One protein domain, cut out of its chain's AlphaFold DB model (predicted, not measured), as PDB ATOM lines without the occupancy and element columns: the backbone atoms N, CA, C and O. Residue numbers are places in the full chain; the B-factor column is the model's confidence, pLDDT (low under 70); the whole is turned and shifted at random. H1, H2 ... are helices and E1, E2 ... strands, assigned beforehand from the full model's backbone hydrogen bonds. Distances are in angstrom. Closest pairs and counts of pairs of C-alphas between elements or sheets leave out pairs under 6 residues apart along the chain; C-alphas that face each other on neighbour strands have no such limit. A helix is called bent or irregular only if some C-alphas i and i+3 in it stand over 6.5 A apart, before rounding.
ATOM      1  N   LEU A 110      31.554  -1.397 -36.828       96.44
ATOM      2  CA  LEU A 110      30.861  -1.732 -35.598       96.44
ATOM      3  C   LEU A 110      31.858  -2.121 -34.504       96.44
ATOM      4  O   LEU A 110      32.896  -2.718 -34.765       96.44
ATOM      5  N   LYS A 111      31.524  -1.810 -33.256       96.44
ATOM      6  CA  LYS A 111      32.341  -2.070 -32.073       96.44
ATOM      7  C   LYS A 111      31.563  -2.889 -31.051       96.44
ATOM      8  O   LYS A 111      30.457  -2.509 -30.640       96.44
ATOM      9  N   CYS A 112      32.177  -3.972 -30.584       95.69
ATOM     10  CA  CYS A 112      31.669  -4.745 -29.454       95.69
ATOM     11  C   CYS A 112      31.792  -3.944 -28.153       95.69
ATOM     12  O   CYS A 112      32.834  -3.353 -27.873       95.69
ATOM     13  N   GLY A 113      30.728  -3.918 -27.350       95.00
ATOM     14  CA  GLY A 113      30.726  -3.225 -26.060       95.00
ATOM     15  C   GLY A 113      31.526  -3.938 -24.980       95.00
ATOM     16  O   GLY A 113      32.005  -3.280 -24.067       95.00
ATOM     17  N   TYR A 114      31.677  -5.258 -25.099       96.44
ATOM     18  CA  TYR A 114      32.413  -6.067 -24.134       96.44
ATOM     19  C   TYR A 114      33.923  -6.056 -24.404       96.44
ATOM     20  O   TYR A 114      34.702  -5.678 -23.538       96.44
ATOM     21  N   THR A 115      34.348  -6.425 -25.619       94.12
ATOM     22  CA  THR A 115      35.781  -6.551 -25.956       94.12
ATOM     23  C   THR A 115      36.385  -5.301 -26.584       94.12
ATOM     24  O   THR A 115      37.602  -5.174 -26.650       94.12
ATOM     25  N   GLY A 116      35.562  -4.398 -27.123       93.56
ATOM     26  CA  GLY A 116      36.038  -3.283 -27.940       93.56
ATOM     27  C   GLY A 116      36.523  -3.671 -29.341       93.56
ATOM     28  O   GLY A 116      36.890  -2.769 -30.093       93.56
ATOM     29  N   LYS A 117      36.492  -4.963 -29.712       95.12
ATOM     30  CA  LYS A 117      36.880  -5.439 -31.048       95.12
ATOM     31  C   LYS A 117      35.983  -4.822 -32.126       95.12
ATOM     32  O   LYS A 117      34.787  -4.600 -31.896       95.12
ATOM     33  N   LEU A 118      36.587  -4.547 -33.279       95.44
ATOM     34  CA  LEU A 118      35.942  -3.946 -34.438       95.44
ATOM     35  C   LEU A 118      35.455  -5.015 -35.417       95.44
ATOM     36  O   LEU A 118      36.093  -6.052 -35.592       95.44
ATOM     37  N   PHE A 119      34.319  -4.742 -36.046       95.56
ATOM     38  CA  PHE A 119      33.617  -5.636 -36.955       95.56
ATOM     39  C   PHE A 119      33.073  -4.847 -38.153       95.56
ATOM     40  O   PHE A 119      32.731  -3.669 -38.002       95.56
ATOM     41  N   PRO A 120      32.959  -5.471 -39.336       92.62
ATOM     42  CA  PRO A 120      32.308  -4.840 -40.478       92.62
ATOM     43  C   PRO A 120      30.807  -4.635 -40.220       92.62
ATOM     44  O   PRO A 120      30.206  -5.286 -39.362       92.62
ATOM     45  N   LEU A 121      30.187  -3.745 -40.998       88.88
ATOM     46  CA  LEU A 121      28.732  -3.614 -41.047       88.88
ATOM     47  C   LEU A 121      28.081  -4.966 -41.405       88.88
ATOM     48  O   LEU A 121      28.637  -5.738 -42.185       88.88
ATOM     49  N   ASN A 122      26.886  -5.233 -40.868       85.06
ATOM     50  CA  ASN A 122      26.125  -6.473 -41.083       85.06
ATOM     51  C   ASN A 122      26.829  -7.742 -40.566       85.06
ATOM     52  O   ASN A 122      26.670  -8.830 -41.123       85.06
ATOM     53  N   TYR A 123      27.611  -7.613 -39.489       85.50
ATOM     54  CA  TYR A 123      28.229  -8.757 -38.830       85.50
ATOM     55  C   TYR A 123      27.177  -9.598 -38.094       85.50
ATOM     56  O   TYR A 123      26.788  -9.306 -36.961       85.50
ATOM     57  N   GLY A 124      26.748 -10.671 -38.758       82.81
ATOM     58  CA  GLY A 124      25.900 -11.716 -38.193       82.81
ATOM     59  C   GLY A 124      24.478 -11.274 -37.813       82.81
ATOM     60  O   GLY A 124      24.065 -10.136 -38.048       82.81
ATOM     61  N   PRO A 125      23.689 -12.192 -37.229       87.00
ATOM     62  CA  PRO A 125      22.327 -11.895 -36.793       87.00
ATOM     63  C   PRO A 125      22.297 -10.843 -35.682       87.00
ATOM     64  O   PRO A 125      23.142 -10.849 -34.785       87.00
ATOM     65  N   PHE A 126      21.301  -9.954 -35.736       87.94
ATOM     66  CA  PHE A 126      21.041  -8.904 -34.739       87.94
ATOM     67  C   PHE A 126      22.204  -7.922 -34.484       87.94
ATOM     68  O   PHE A 126      22.144  -7.152 -33.526       87.94
ATOM     69  N   ASN A 127      23.253  -7.917 -35.319       91.81
ATOM     70  CA  ASN A 127      24.512  -7.211 -35.052       91.81
ATOM     71  C   ASN A 127      25.084  -7.573 -33.670       91.81
ATOM     72  O   ASN A 127      25.411  -6.701 -32.869       91.81
ATOM     73  N   ILE A 128      25.173  -8.863 -33.361       93.62
ATOM     74  CA  ILE A 128      25.704  -9.370 -32.094       93.62
ATOM     75  C   ILE A 128      26.886 -10.293 -32.387       93.62
ATOM     76  O   ILE A 128      26.780 -11.214 -33.199       93.62
ATOM     77  N   THR A 129      28.013 -10.082 -31.703       94.06
ATOM     78  CA  THR A 129      29.174 -10.974 -31.834       94.06
ATOM     79  C   THR A 129      29.100 -12.176 -30.899       94.06
ATOM     80  O   THR A 129      28.605 -12.086 -29.778       94.06
ATOM     81  N   LYS A 130      29.634 -13.308 -31.364       93.38
ATOM     82  CA  LYS A 130      29.748 -14.558 -30.600       93.38
ATOM     83  C   LYS A 130      31.145 -14.793 -30.040       93.38
ATOM     84  O   LYS A 130      31.314 -15.645 -29.178       93.38
ATOM     85  N   GLU A 131      32.139 -14.046 -30.514       91.88
ATOM     86  CA  GLU A 131      33.549 -14.337 -30.235       91.88
ATOM     87  C   GLU A 131      33.907 -14.259 -28.747       91.88
ATOM     88  O   GLU A 131      34.846 -14.902 -28.298       91.88
ATOM     89  N   ALA A 132      33.158 -13.472 -27.972       92.56
ATOM     90  CA  ALA A 132      33.413 -13.295 -26.549       92.56
ATOM     91  C   ALA A 132      32.540 -14.181 -25.648       92.56
ATOM     92  O   ALA A 132      32.625 -14.057 -24.428       92.56
ATOM     93  N   LEU A 133      31.709 -15.063 -26.220       94.25
ATOM     94  CA  LEU A 133      30.786 -15.894 -25.442       94.25
ATOM     95  C   LEU A 133      31.502 -16.848 -24.487       94.25
ATOM     96  O   LEU A 133      30.932 -17.152 -23.449       94.25
ATOM     97  N   GLY A 134      32.730 -17.275 -24.800       90.56
ATOM     98  CA  GLY A 134      33.551 -18.136 -23.940       90.56
ATOM     99  C   GLY A 134      34.395 -17.387 -22.903       90.56
ATOM    100  O   GLY A 134      35.195 -17.996 -22.202       90.56
ATOM    101  N   SER A 135      34.274 -16.059 -22.791       91.25
ATOM    102  CA  SER A 135      35.028 -15.317 -21.776       91.25
ATOM    103  C   SER A 135      34.591 -15.728 -20.368       91.25
ATOM    104  O   SER A 135      33.425 -15.554 -20.010       91.25
ATOM    105  N   ARG A 136      35.543 -16.161 -19.529       88.81
ATOM    106  CA  ARG A 136      35.310 -16.511 -18.108       88.81
ATOM    107  C   ARG A 136      34.757 -15.368 -17.252       88.81
ATOM    108  O   ARG A 136      34.286 -15.585 -16.143       88.81
ATOM    109  N   TYR A 137      34.876 -14.134 -17.738       91.81
ATOM    110  CA  TYR A 137      34.424 -12.935 -17.035       91.81
ATOM    111  C   TYR A 137      33.106 -12.386 -17.580       91.81
ATOM    112  O   TYR A 137      32.624 -11.373 -17.076       91.81
ATOM    113  N   LEU A 138      32.553 -12.984 -18.638       95.31
ATOM    114  CA  LEU A 138      31.284 -12.554 -19.209       95.31
ATOM    115  C   LEU A 138      30.140 -13.199 -18.429       95.31
ATOM    116  O   LEU A 138      29.991 -14.420 -18.418       95.31
ATOM    117  N   LYS A 139      29.311 -12.365 -17.806       95.62
ATOM    118  CA  LYS A 139      28.111 -12.809 -17.092       95.62
ATOM    119  C   LYS A 139      26.882 -12.794 -18.002       95.62
ATOM    120  O   LYS A 139      26.827 -12.033 -18.969       95.62
ATOM    121  N   GLU A 140      25.872 -13.592 -17.663       95.19
ATOM    122  CA  GLU A 140      24.615 -13.661 -18.425       95.19
ATOM    123  C   GLU A 140      23.917 -12.291 -18.535       95.19
ATOM    124  O   GLU A 140      23.471 -11.892 -19.611       95.19
ATOM    125  N   ASP A 141      23.875 -11.520 -17.445       95.38
ATOM    126  CA  ASP A 141      23.278 -10.178 -17.413       95.38
ATOM    127  C   ASP A 141      24.040  -9.158 -18.281       95.38
ATOM    128  O   ASP A 141      23.498  -8.116 -18.657       95.38
ATOM    129  N   GLN A 142      25.271  -9.482 -18.681       96.56
ATOM    130  CA  GLN A 142      26.140  -8.660 -19.521       96.56
ATOM    131  C   GLN A 142      26.087  -9.021 -21.010       96.56
ATOM    132  O   GLN A 142      26.744  -8.355 -21.810       96.56
ATOM    133  N   LEU A 143      25.291 -10.011 -21.429       96.81
ATOM    134  CA  LEU A 143      25.221 -10.430 -22.838       96.81
ATOM    135  C   LEU A 143      24.812  -9.298 -23.797       96.81
ATOM    136  O   LEU A 143      25.217  -9.283 -24.958       96.81
ATOM    137  N   HIS A 144      24.083  -8.294 -23.307       96.62
ATOM    138  CA  HIS A 144      23.750  -7.091 -24.071       96.62
ATOM    139  C   HIS A 144      24.986  -6.284 -24.525       96.62
ATOM    140  O   HIS A 144      24.917  -5.555 -25.516       96.62
ATOM    141  N   LEU A 145      26.137  -6.432 -23.859       97.12
ATOM    142  CA  LEU A 145      27.399  -5.796 -24.253       97.12
ATOM    143  C   LEU A 145      27.997  -6.396 -25.532       97.12
ATOM    144  O   LEU A 145      28.826  -5.748 -26.176       97.12
ATOM    145  N   LEU A 146      27.561  -7.592 -25.937       96.06
ATOM    146  CA  LEU A 146      27.960  -8.220 -27.199       96.06
ATOM    147  C   LEU A 146      27.278  -7.596 -28.423       96.06
ATOM    148  O   LEU A 146      27.687  -7.867 -29.554       96.06
ATOM    149  N   ARG A 147      26.275  -6.729 -28.213       95.00
ATOM    150  CA  ARG A 147      25.710  -5.897 -29.279       95.00
ATOM    151  C   ARG A 147      26.798  -5.021 -29.893       95.00
ATOM    152  O   ARG A 147      27.520  -4.288 -29.205       95.00
ATOM    153  N   LEU A 148      26.864  -5.065 -31.209       95.94
ATOM    154  CA  LEU A 148      27.741  -4.262 -32.027       95.94
ATOM    155  C   LEU A 148      27.030  -2.949 -32.358       95.94
ATOM    156  O   LEU A 148      25.912  -2.937 -32.870       95.94
ATOM    157  N   LEU A 149      27.678  -1.831 -32.045       95.75
ATOM    158  CA  LEU A 149      27.201  -0.490 -32.395       95.75
ATOM    159  C   LEU A 149      28.258   0.212 -33.244       95.75
ATOM    160  O   LEU A 149      29.439  -0.044 -33.011       95.75
ATOM    161  N   PRO A 150      27.883   1.110 -34.170       95.88
ATOM    162  CA  PRO A 150      28.849   1.932 -34.891       95.88
ATOM    163  C   PRO A 150      29.841   2.613 -33.945       95.88
ATOM    164  O   PRO A 150      29.450   3.047 -32.860       95.88
ATOM    165  N   VAL A 151      31.103   2.750 -34.352       95.94
ATOM    166  CA  VAL A 151      32.134   3.449 -33.558       95.94
ATOM    167  C   VAL A 151      31.729   4.896 -33.262       95.94
ATOM    168  O   VAL A 151      32.076   5.427 -32.211       95.94
ATOM    169  N   SER A 152      30.965   5.527 -34.153       94.44
ATOM    170  CA  SER A 152      30.407   6.868 -33.947       94.44
ATOM    171  C   SER A 152      29.302   6.942 -32.880       94.44
ATOM    172  O   SER A 152      28.961   8.036 -32.427       94.44
ATOM    173  N   SER A 153      28.722   5.810 -32.474       93.00
ATOM    174  CA  SER A 153      27.551   5.765 -31.602       93.00
ATOM    175  C   SER A 153      27.910   5.916 -30.124       93.00
ATOM    176  O   SER A 153      28.624   5.097 -29.555       93.00
ATOM    177  N   ASN A 154      27.278   6.898 -29.477       88.19
ATOM    178  CA  ASN A 154      27.257   7.077 -28.019       88.19
ATOM    179  C   ASN A 154      26.084   6.365 -27.328       88.19
ATOM    180  O   ASN A 154      25.853   6.544 -26.131       88.19
ATOM    181  N   LYS A 155      25.283   5.599 -28.075       91.69
ATOM    182  CA  LYS A 155      24.103   4.949 -27.504       91.69
ATOM    183  C   LYS A 155      24.524   3.906 -26.474       91.69
ATOM    184  O   LYS A 155      25.441   3.113 -26.703       91.69
ATOM    185  N   LYS A 156      23.801   3.879 -25.353       93.56
ATOM    186  CA  LYS A 156      23.879   2.764 -24.412       93.56
ATOM    187  C   LYS A 156      23.391   1.492 -25.104       93.56
ATOM    188  O   LYS A 156      22.568   1.532 -26.018       93.56
ATOM    189  N   ARG A 157      23.961   0.360 -24.695       94.94
ATOM    190  CA  ARG A 157      23.512  -0.953 -25.153       94.94
ATOM    191  C   ARG A 157      22.369  -1.370 -24.253       94.94
ATOM    192  O   ARG A 157      22.587  -1.666 -23.086       94.94
ATOM    193  N   GLU A 158      21.168  -1.340 -24.804       94.50
ATOM    194  CA  GLU A 158      19.975  -1.750 -24.076       94.50
ATOM    195  C   GLU A 158      19.986  -3.263 -23.807       94.50
ATOM    196  O   GLU A 158      20.599  -4.016 -24.583       94.50
ATOM    197  N   PRO A 159      19.296  -3.723 -22.747       95.44
ATOM    198  CA  PRO A 159      19.114  -5.142 -22.463       95.44
ATOM    199  C   PRO A 159      18.642  -5.936 -23.687       95.44
ATOM    200  O   PRO A 159      18.022  -5.395 -24.607       95.44
ATOM    201  N   LEU A 160      18.955  -7.233 -23.724       95.19
ATOM    202  CA  LEU A 160      18.512  -8.106 -24.810       95.19
ATOM    203  C   LEU A 160      16.986  -8.193 -24.841       95.19
ATOM    204  O   LEU A 160      16.348  -8.349 -23.797       95.19
ATOM    205  N   ASN A 161      16.413  -8.123 -26.040       95.31
ATOM    206  CA  ASN A 161      15.011  -8.463 -26.222       95.31
ATOM    207  C   ASN A 161      14.829  -9.995 -26.163       95.31
ATOM    208  O   ASN A 161      15.794 -10.758 -26.053       95.31
ATOM    209  N   LYS A 162      13.574 -10.451 -26.215       96.31
ATOM    210  CA  LYS A 162      13.243 -11.876 -26.100       96.31
ATOM    211  C   LYS A 162      13.917 -12.725 -27.188       96.31
ATOM    212  O   LYS A 162      14.540 -13.725 -26.855       96.31
ATOM    213  N   GLU A 163      13.835 -12.304 -28.447       95.56
ATOM    214  CA  GLU A 163      14.373 -13.043 -29.599       95.56
ATOM    215  C   GLU A 163      15.903 -13.138 -29.549       95.56
ATOM    216  O   GLU A 163      16.485 -14.204 -29.739       95.56
ATOM    217  N   GLU A 164      16.568 -12.033 -29.218       94.81
ATOM    218  CA  GLU A 164      18.022 -11.989 -29.074       94.81
ATOM    219  C   GLU A 164      18.495 -12.855 -27.912       94.81
ATOM    220  O   GLU A 164      19.525 -13.519 -28.019       94.81
ATOM    221  N   ARG A 165      17.745 -12.866 -26.803       95.25
ATOM    222  CA  ARG A 165      18.051 -13.716 -25.653       95.25
ATOM    223  C   ARG A 165      17.873 -15.191 -26.001       95.25
ATOM    224  O   ARG A 165      18.762 -15.977 -25.692       95.25
ATOM    225  N   GLU A 166      16.780 -15.562 -26.661       95.69
ATOM    226  CA  GLU A 166      16.538 -16.936 -27.129       95.69
ATOM    227  C   GLU A 166      17.622 -17.407 -28.109       95.69
ATOM    228  O   GLU A 166      18.038 -18.564 -28.059       95.69
ATOM    229  N   TYR A 167      18.143 -16.500 -28.937       94.38
ATOM    230  CA  TYR A 167      19.255 -16.774 -29.844       94.38
ATOM    231  C   TYR A 167      20.607 -16.935 -29.128       94.38
ATOM    232  O   TYR A 167      21.357 -17.874 -29.406       94.38
ATOM    233  N   LEU A 168      20.954 -16.006 -28.230       94.81
ATOM    234  CA  LEU A 168      22.281 -15.938 -27.613       94.81
ATOM    235  C   LEU A 168      22.476 -16.924 -26.467       94.81
ATOM    236  O   LEU A 168      23.574 -17.454 -26.307       94.81
ATOM    237  N   LEU A 169      21.452 -17.132 -25.644       95.75
ATOM    238  CA  LEU A 169      21.608 -17.813 -24.364       95.75
ATOM    239  C   LEU A 169      22.076 -19.276 -24.509       95.75
ATOM    240  O   LEU A 169      23.012 -19.659 -23.805       95.75
ATOM    241  N   PRO A 170      21.552 -20.084 -25.455       95.81
ATOM    242  CA  PRO A 170      22.077 -21.431 -25.687       95.81
ATOM    243  C   PRO A 170      23.541 -21.432 -26.149       95.81
ATOM    244  O   PRO A 170      24.315 -22.306 -25.761       95.81
ATOM    245  N   LEU A 171      23.938 -20.442 -26.958       94.62
ATOM    246  CA  LEU A 171      25.316 -20.305 -27.440       94.62
ATOM    247  C   LEU A 171      26.263 -19.892 -26.313       94.62
ATOM    248  O   LEU A 171      27.372 -20.412 -26.236       94.62
ATOM    249  N   TYR A 172      25.813 -18.993 -25.434       95.88
ATOM    250  CA  TYR A 172      26.538 -18.603 -24.231       95.88
ATOM    251  C   TYR A 172      26.805 -19.814 -23.341       95.88
ATOM    252  O   TYR A 172      27.961 -20.105 -23.056       95.88
ATOM    253  N   TYR A 173      25.772 -20.577 -22.973       95.19
ATOM    254  CA  TYR A 173      25.961 -21.760 -22.130       95.19
ATOM    255  C   TYR A 173      26.885 -22.788 -22.766       95.19
ATOM    256  O   TYR A 173      27.751 -23.333 -22.086       95.19
ATOM    257  N   LYS A 174      26.753 -23.014 -24.077       93.44
ATOM    258  CA  LYS A 174      27.668 -23.901 -24.789       93.44
ATOM    259  C   LYS A 174      29.116 -23.412 -24.668       93.44
ATOM    260  O   LYS A 174      29.971 -24.199 -24.288       93.44
ATOM    261  N   ALA A 175      29.377 -22.135 -24.937       92.12
ATOM    262  CA  ALA A 175      30.725 -21.568 -24.903       92.12
ATOM    263  C   ALA A 175      31.321 -21.449 -23.486       92.12
ATOM    264  O   ALA A 175      32.537 -21.409 -23.342       92.12
ATOM    265  N   GLN A 176      30.486 -21.373 -22.445       90.88
ATOM    266  CA  GLN A 176      30.933 -21.343 -21.046       90.88
ATOM    267  C   GLN A 176      31.279 -22.733 -20.500       90.88
ATOM    268  O   GLN A 176      32.063 -22.842 -19.562       90.88
ATOM    269  N   VAL A 177      30.673 -23.787 -21.051       88.62
ATOM    270  CA  VAL A 177      30.860 -25.170 -20.582       88.62
ATOM    271  C   VAL A 177      31.863 -25.931 -21.446       88.62
ATOM    272  O   VAL A 177      32.606 -26.764 -20.934       88.62
ATOM    273  N   PHE A 178      31.880 -25.667 -22.750       85.81
ATOM    274  CA  PHE A 178      32.682 -26.407 -23.715       85.81
ATOM    275  C   PHE A 178      33.697 -25.481 -24.386       85.81
ATOM    276  O   PHE A 178      33.329 -24.458 -24.962       85.81
TER     277      PHE A 178
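AT A GLANCE: This is residues 110 to 178 of the 262 residues of an uncharacterized protein of Candidatus Parcubacteria bacterium (UniProt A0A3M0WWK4). A small three-stranded antiparallel sheet makes one end of the domain and the long helix H2 lies toward the other end, with the short, irregular helix H1 in the middle and a long loop, residues 121 to 139, running between the sheet and H1. A second long link, residues 151 to 161, leads from the sheet's edge strand E3 to H2. The printed part has 69 residues, with three named strands and two named helices in the order E1, E2, H1, E3, H2; the sheet's order is E2, E1, E3. The class is mixed, helices and strands, with 32 residues, under half, in named elements. The whole is compact, with a radius of gyration of the C-alphas of 11.3 A, and only just elongated, with spans of 34 by 23 by 19 A.

IN THESE COORDINATES: E1 is residues 110 to 112, beginning at C-alpha 110 at (30.861, -1.732, -35.598). E2 is residues 118 to 120. H1 is residues 140 to 146, 10.9 A from first to last C-alpha; it is irregular, with C-alphas 141 and 144 7.4 A apart. E3 is residues 148 to 150. H2, residues 162 to 177, is 22.7 A long and ends at C-alpha 177 at (30.860, -25.170, -20.582). It is only just irregular, with C-alphas 167 and 170 6.9 A apart, and has a kink of 27 degrees near residue 169.

HOW THE PARTS SIT: E1 and E2 form a hairpin with a tight link; these antiparallel neighbours have N 110 and O 119 2.8 A apart, within hydrogen-bond range. On the other side of E1 is E3, also antiparallel, with N 111 and O 149 2.7 A apart, within hydrogen-bond range. E2, H1 and E3 form a split strand-helix-strand unit, two strands of one sheet that are not neighbours, with a helix between them along the chain and E1 between them in the sheet; its crossover is right-handed. H1 is only just on the sheet, with 5 pairs of C-alphas within 10 A, and only grazes it with residues 144 to 146. H1 and H2 only just touch, with 3 pairs of C-alphas within 8 A, the closest being Glu 140 and Leu 169 at 7.8 A. H2 touches H1 with residues 168 to 172 alone, and their lines are about perpendicular, at 74 degrees. H2 is not on the sheet, and is apart from E1 and E2. In H1, 0 of 3 O i to N i+4 pairs are within hydrogen-bond range, beside 3 of 4 O i to N i+3 pairs; in H2, 10 of 12 O i to N i+4 pairs are.

THE WHOLE: The two C-alphas farthest apart are those of Ser 152 and Phe 178, 34.9 A. The printed part has no cut. The links from E2 to H1, 19 residues, and from E3 to H2, 11 residues, are long. The mean pLDDT of the printed part is 93.5, and no printed residue is under 70.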